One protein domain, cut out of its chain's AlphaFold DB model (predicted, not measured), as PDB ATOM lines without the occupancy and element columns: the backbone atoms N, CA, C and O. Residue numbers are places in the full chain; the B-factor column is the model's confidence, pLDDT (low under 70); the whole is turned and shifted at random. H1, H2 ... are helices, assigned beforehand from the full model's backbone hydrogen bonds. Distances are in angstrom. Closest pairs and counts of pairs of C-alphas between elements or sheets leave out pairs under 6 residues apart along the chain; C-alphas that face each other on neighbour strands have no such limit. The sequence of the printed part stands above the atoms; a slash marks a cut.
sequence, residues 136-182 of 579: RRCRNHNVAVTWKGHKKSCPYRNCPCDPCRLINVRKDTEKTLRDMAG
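Overview. This is residues 136 to 182 of the 579 residues of an uncharacterized protein of Mesocestoides corti (UniProt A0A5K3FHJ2). What is the shape? A small head of loop, residues 140 to 161 with the short helix H1 before it, has one long helix, H2, as an arm; residues 169 to 182 of H2 stick out free. How is it built? The printed part has 47 residues with two named helices, H1 then H2, and no named strand: all helix. How compact is it? It is loose, with a radius of gyration of the C-alphas of 12.4 A, and spans 35 by 24 by 14 A.

Along the chain. Where is H1? It holds residues 136 to 139, from C-alpha 136 at (-7.947, 26.025, -16.740). Where is H2? It holds residues 162 to 182, 29.8 A long, ending at C-alpha 182 at (-1.741, 47.370, -31.690).

Arrangement. Where do the helices meet? H1 and H2 touch, H2 with residues 163 to 167 alone; the closest C-alphas, of Arg 137 and Cys 164, are 5.8 A apart. What do the backbones show? In H2, 15 of 17 O i to N i+4 pairs are within hydrogen-bond range; H1 is too short for such a pair.

Size, cuts and confidence. How large is it? The two C-alphas farthest apart, of Asn 142 and Gly 182, are 36.6 A apart. Is anything cut or uncertain? The printed part has no cut, the link from H1 to H2 is long with 22 residues, and no printed residue is under 70 in pLDDT.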
ATOM      1  N   ARG A 136      -6.660  26.109 -16.029       90.50
ATOM      2  CA  ARG A 136      -7.947  26.025 -16.740       90.50
ATOM      3  C   ARG A 136      -8.124  24.704 -17.503       90.50
ATOM      4  O   ARG A 136      -9.249  24.245 -17.639       90.50
ATOM      5  N   ARG A 137      -7.024  24.103 -17.971       92.19
ATOM      6  CA  ARG A 137      -7.002  22.822 -18.697       92.19
ATOM      7  C   ARG A 137      -7.250  21.638 -17.766       92.19
ATOM      8  O   ARG A 137      -8.147  20.855 -18.034       92.19
ATOM      9  N   CYS A 138      -6.536  21.552 -16.644       92.69
ATOM     10  CA  CYS A 138      -6.739  20.492 -15.649       92.69
ATOM     11  C   CYS A 138      -8.149  20.538 -15.053       92.69
ATOM     12  O   CYS A 138      -8.800  19.503 -14.936       92.69
ATOM     13  N   ARG A 139      -8.678  21.745 -14.812       92.06
ATOM     14  CA  ARG A 139     -10.052  21.937 -14.331       92.06
ATOM     15  C   ARG A 139     -11.123  21.397 -15.293       92.06
ATOM     16  O   ARG A 139     -12.205  21.060 -14.836       92.06
ATOM     17  N   ASN A 140     -10.844  21.294 -16.597       91.88
ATOM     18  CA  ASN A 140     -11.761  20.661 -17.560       91.88
ATOM     19  C   ASN A 140     -11.786  19.123 -17.450       91.88
ATOM     20  O   ASN A 140     -12.697  18.499 -17.981       91.88
ATOM     21  N   HIS A 141     -10.797  18.527 -16.779       92.81
ATOM     22  CA  HIS A 141     -10.709  17.099 -16.459       92.81
ATOM     23  C   HIS A 141     -10.906  16.846 -14.954       92.81
ATOM     24  O   HIS A 141     -10.432  15.848 -14.428       92.81
ATOM     25  N   ASN A 142     -11.566  17.773 -14.248       90.69
ATOM     26  CA  ASN A 142     -11.814  17.736 -12.801       90.69
ATOM     27  C   ASN A 142     -10.549  17.745 -11.908       90.69
ATOM     28  O   ASN A 142     -10.649  17.608 -10.693       90.69
ATOM     29  N   VAL A 143      -9.362  17.987 -12.477       90.81
ATOM     30  CA  VAL A 143      -8.081  18.028 -11.753       90.81
ATOM     31  C   VAL A 143      -7.766  19.460 -11.300       90.81
ATOM     32  O   VAL A 143      -7.484  20.349 -12.109       90.81
ATOM     33  N   ALA A 144      -7.791  19.695  -9.988       89.12
ATOM     34  CA  ALA A 144      -7.497  20.990  -9.379       89.12
ATOM     35  C   ALA A 144      -5.992  21.146  -9.080       89.12
ATOM     36  O   ALA A 144      -5.499  20.679  -8.060       89.12
ATOM     37  N   VAL A 145      -5.257  21.833  -9.963       87.56
ATOM     38  CA  VAL A 145      -3.842  22.198  -9.744       87.56
ATOM     39  C   VAL A 145      -3.654  23.699  -9.960       87.56
ATOM     40  O   VAL A 145      -4.239  24.282 -10.879       87.56
ATOM     41  N   THR A 146      -2.845  24.342  -9.118       89.69
ATOM     42  CA  THR A 146      -2.517  25.772  -9.214       89.69
ATOM     43  C   THR A 146      -1.705  26.073 -10.483       89.69
ATOM     44  O   THR A 146      -0.940  25.250 -10.975       89.69
ATOM     45  N   TRP A 147      -1.879  27.257 -11.078       81.81
ATOM     46  CA  TRP A 147      -1.230  27.604 -12.354       81.81
ATOM     47  C   TRP A 147       0.283  27.865 -12.208       81.81
ATOM     48  O   TRP A 147       1.046  27.640 -13.153       81.81
ATOM     49  N   LYS A 148       0.730  28.352 -11.040       81.62
ATOM     50  CA  LYS A 148       2.128  28.736 -10.772       81.62
ATOM     51  C   LYS A 148       3.044  27.508 -10.920       81.62
ATOM     52  O   LYS A 148       2.792  26.472 -10.323       81.62
ATOM     53  N   GLY A 149       4.066  27.600 -11.775       84.88
ATOM     54  CA  GLY A 149       4.952  26.480 -12.149       84.88
ATOM     55  C   GLY A 149       4.340  25.464 -13.133       84.88
ATOM     56  O   GLY A 149       4.976  25.096 -14.119       84.88
ATOM     57  N   HIS A 150       3.074  25.085 -12.945       89.12
ATOM     58  CA  HIS A 150       2.408  23.983 -13.654       89.12
ATOM     59  C   HIS A 150       2.277  24.128 -15.191       89.12
ATOM     60  O   HIS A 150       1.963  23.170 -15.892       89.12
ATOM     61  N   LYS A 151       2.536  25.307 -15.776       85.19
ATOM     62  CA  LYS A 151       2.356  25.559 -17.225       85.19
ATOM     63  C   LYS A 151       3.179  24.632 -18.141       85.19
ATOM     64  O   LYS A 151       2.756  24.397 -19.274       85.19
ATOM     65  N   LYS A 152       4.341  24.134 -17.690       84.38
ATOM     66  CA  LYS A 152       5.166  23.162 -18.439       84.38
ATOM     67  C   LYS A 152       4.782  21.707 -18.122       84.38
ATOM     68  O   LYS A 152       4.660  20.922 -19.055       84.38
ATOM     69  N   SER A 153       4.527  21.390 -16.851       87.31
ATOM     70  CA  SER A 153       4.187  20.054 -16.324       87.31
ATOM     71  C   SER A 153       2.687  19.709 -16.361       87.31
ATOM     72  O   SER A 153       2.225  18.822 -15.649       87.31
ATOM     73  N   CYS A 154       1.900  20.409 -17.180       90.19
ATOM     74  CA  CYS A 154       0.470  20.150 -17.324       90.19
ATOM     75  C   CYS A 154       0.233  18.903 -18.198       90.19
ATOM     76  O   CYS A 154       0.520  18.974 -19.397       90.19
ATOM     77  N   PRO A 155      -0.344  17.798 -17.678       90.31
ATOM     78  CA  PRO A 155      -0.606  16.604 -18.490       90.31
ATOM     79  C   PRO A 155      -1.576  16.919 -19.638       90.31
ATOM     80  O   PRO A 155      -1.402  16.485 -20.773       90.31
ATOM     81  N   TYR A 156      -2.535  17.817 -19.395       92.06
ATOM     82  CA  TYR A 156      -3.490  18.284 -20.397       92.06
ATOM     83  C   TYR A 156      -2.959  19.446 -21.264       92.06
ATOM     84  O   TYR A 156      -3.753  20.186 -21.854       92.06
ATOM     85  N   ARG A 157      -1.630  19.636 -21.383       88.75
ATOM     86  CA  ARG A 157      -1.003  20.654 -22.259       88.75
ATOM     87  C   ARG A 157      -1.300  20.418 -23.746       88.75
ATOM     88  O   ARG A 157      -1.522  21.389 -24.473       88.75
ATOM     89  N   ASN A 158      -1.399  19.161 -24.169       87.94
ATOM     90  CA  ASN A 158      -1.684  18.784 -25.560       87.94
ATOM     91  C   ASN A 158      -3.013  18.014 -25.711       87.94
ATOM     92  O   ASN A 158      -3.252  17.411 -26.750       87.94
ATOM     93  N   CYS A 159      -3.883  18.017 -24.690       93.19
ATOM     94  CA  CYS A 159      -5.113  17.222 -24.723       93.19
ATOM     95  C   CYS A 159      -6.067  17.675 -25.854       93.19
ATOM     96  O   CYS A 159      -6.375  18.871 -25.934       93.19
ATOM     97  N   PRO A 160      -6.578  16.747 -26.689       91.31
ATOM     98  CA  PRO A 160      -7.466  17.061 -27.808       91.31
ATOM     99  C   PRO A 160      -8.924  17.344 -27.401       91.31
ATOM    100  O   PRO A 160      -9.755  17.546 -28.280       91.31
ATOM    101  N   CYS A 161      -9.266  17.367 -26.105       94.25
ATOM    102  CA  CYS A 161     -10.650  17.559 -25.660       94.25
ATOM    103  C   CYS A 161     -11.238  18.896 -26.154       94.25
ATOM    104  O   CYS A 161     -10.556  19.919 -26.124       94.25
ATOM    105  N   ASP A 162     -12.508  18.951 -26.565       92.44
ATOM    106  CA  ASP A 162     -13.084  20.209 -27.071       92.44
ATOM    107  C   ASP A 162     -13.079  21.359 -26.036       92.44
ATOM    108  O   ASP A 162     -12.677  22.469 -26.402       92.44
ATOM    109  N   PRO A 163     -13.359  21.141 -24.731       92.56
ATOM    110  CA  PRO A 163     -13.110  22.149 -23.693       92.56
ATOM    111  C   PRO A 163     -11.653  22.651 -23.638       92.56
ATOM    112  O   PRO A 163     -11.403  23.810 -23.302       92.56
ATOM    113  N   CYS A 164     -10.683  21.796 -23.975       92.12
ATOM    114  CA  CYS A 164      -9.253  22.093 -24.030       92.12
ATOM    115  C   CYS A 164      -8.917  22.928 -25.274       92.12
ATOM    116  O   CYS A 164      -8.226  23.945 -25.179       92.12
ATOM    117  N   ARG A 165      -9.458  22.540 -26.436       92.69
ATOM    118  CA  ARG A 165      -9.307  23.248 -27.717       92.69
ATOM    119  C   ARG A 165      -9.916  24.648 -27.654       92.69
ATOM    120  O   ARG A 165      -9.279  25.599 -28.095       92.69
ATOM    121  N   LEU A 166     -11.076  24.802 -27.012       92.56
ATOM    122  CA  LEU A 166     -11.736  26.095 -26.788       92.56
ATOM    123  C   LEU A 166     -10.892  27.088 -25.964       92.56
ATOM    124  O   LEU A 166     -11.041  28.297 -26.143       92.56
ATOM    125  N   ILE A 167      -9.988  26.615 -25.094       89.94
ATOM    126  CA  ILE A 167      -9.039  27.487 -24.375       89.94
ATOM    127  C   ILE A 167      -7.983  28.048 -25.336       89.94
ATOM    128  O   ILE A 167      -7.671  29.236 -25.254       89.94
ATOM    129  N   ASN A 168      -7.463  27.226 -26.254       87.94
ATOM    130  CA  ASN A 168      -6.506  27.681 -27.269       87.94
ATOM    131  C   ASN A 168      -7.179  28.661 -28.230       87.94
ATOM    132  O   ASN A 168      -6.757  29.808 -28.299       87.94
ATOM    133  N   VAL A 169      -8.301  28.263 -28.848       90.12
ATOM    134  CA  VAL A 169      -9.065  29.113 -29.781       90.12
ATOM    135  C   VAL A 169      -9.358  30.483 -29.167       90.12
ATOM    136  O   VAL A 169      -9.115  31.492 -29.816       90.12
ATOM    137  N   ARG A 170      -9.791  30.543 -27.897       90.38
ATOM    138  CA  ARG A 170      -9.996  31.820 -27.198       90.38
ATOM    139  C   ARG A 170      -8.709  32.639 -27.103       90.38
ATOM    140  O   ARG A 170      -8.712  33.793 -27.515       90.38
ATOM    141  N   LYS A 171      -7.628  32.052 -26.578       88.56
ATOM    142  CA  LYS A 171      -6.327  32.723 -26.423       88.56
ATOM    143  C   LYS A 171      -5.789  33.235 -27.762       88.56
ATOM    144  O   LYS A 171      -5.171  34.292 -27.812       88.56
ATOM    145  N   ASP A 172      -6.011  32.489 -28.835       87.44
ATOM    146  CA  ASP A 172      -5.492  32.824 -30.154       87.44
ATOM    147  C   ASP A 172      -6.363  33.911 -30.814       87.44
ATOM    148  O   ASP A 172      -5.809  34.880 -31.322       87.44
ATOM    149  N   THR A 173      -7.698  33.881 -30.656       91.12
ATOM    150  CA  THR A 173      -8.560  35.030 -31.020       91.12
ATOM    151  C   THR A 173      -8.250  36.289 -30.206       91.12
ATOM    152  O   THR A 173      -8.272  37.388 -30.748       91.12
ATOM    153  N   GLU A 174      -7.923  36.148 -28.920       91.94
ATOM    154  CA  GLU A 174      -7.529  37.263 -28.055       91.94
ATOM    155  C   GLU A 174      -6.170  37.841 -28.474       91.94
ATOM    156  O   GLU A 174      -5.996  39.058 -28.460       91.94
ATOM    157  N   LYS A 175      -5.229  36.992 -28.914       92.12
ATOM    158  CA  LYS A 175      -3.977  37.440 -29.534       92.12
ATOM    159  C   LYS A 175      -4.269  38.242 -30.803       92.12
ATOM    160  O   LYS A 175      -3.834  39.380 -30.879       92.12
ATOM    161  N   THR A 176      -5.055  37.708 -31.741       90.81
ATOM    162  CA  THR A 176      -5.391  38.411 -32.993       90.81
ATOM    163  C   THR A 176      -6.077  39.756 -32.744       90.81
ATOM    164  O   THR A 176      -5.749  40.727 -33.413       90.81
ATOM    165  N   LEU A 177      -6.978  39.857 -31.758       89.69
ATOM    166  CA  LEU A 177      -7.615  41.132 -31.403       89.69
ATOM    167  C   LEU A 177      -6.613  42.158 -30.842       89.69
ATOM    168  O   LEU A 177      -6.690  43.330 -31.200       89.69
ATOM    169  N   ARG A 178      -5.653  41.727 -30.009       89.44
ATOM    170  CA  ARG A 178      -4.557  42.588 -29.522       89.44
ATOM    171  C   ARG A 178      -3.607  42.991 -30.650       89.44
ATOM    172  O   ARG A 178      -3.219  44.149 -30.715       89.44
ATOM    173  N   ASP A 179      -3.253  42.049 -31.527       89.69
ATOM    174  CA  ASP A 179      -2.385  42.297 -32.681       89.69
ATOM    175  C   ASP A 179      -3.028  43.338 -33.620       89.69
ATOM    176  O   ASP A 179      -2.346  44.252 -34.064       89.69
ATOM    177  N   MET A 180      -4.341  43.245 -33.876       80.00
ATOM    178  CA  MET A 180      -5.081  44.222 -34.689       80.00
ATOM    179  C   MET A 180      -5.139  45.608 -34.031       80.00
ATOM    180  O   MET A 180      -4.782  46.589 -34.674       80.00
ATOM    181  N   ALA A 181      -5.518  45.700 -32.751       79.88
ATOM    182  CA  ALA A 181      -5.574  46.984 -32.042       79.88
ATOM    183  C   ALA A 181      -4.187  47.657 -31.926       79.88
ATOM    184  O   ALA A 181      -4.063  48.869 -32.068       79.88
ATOM    185  N   GLY A 182      -3.121  46.870 -31.740       71.56
ATOM    186  CA  GLY A 182      -1.741  47.370 -31.690       71.56
ATOM    187  C   GLY A 182      -1.149  47.797 -33.041       71.56
ATOM    188  O   GLY A 182      -0.056  48.364 -33.064       71.56
TER     189      GLY A 182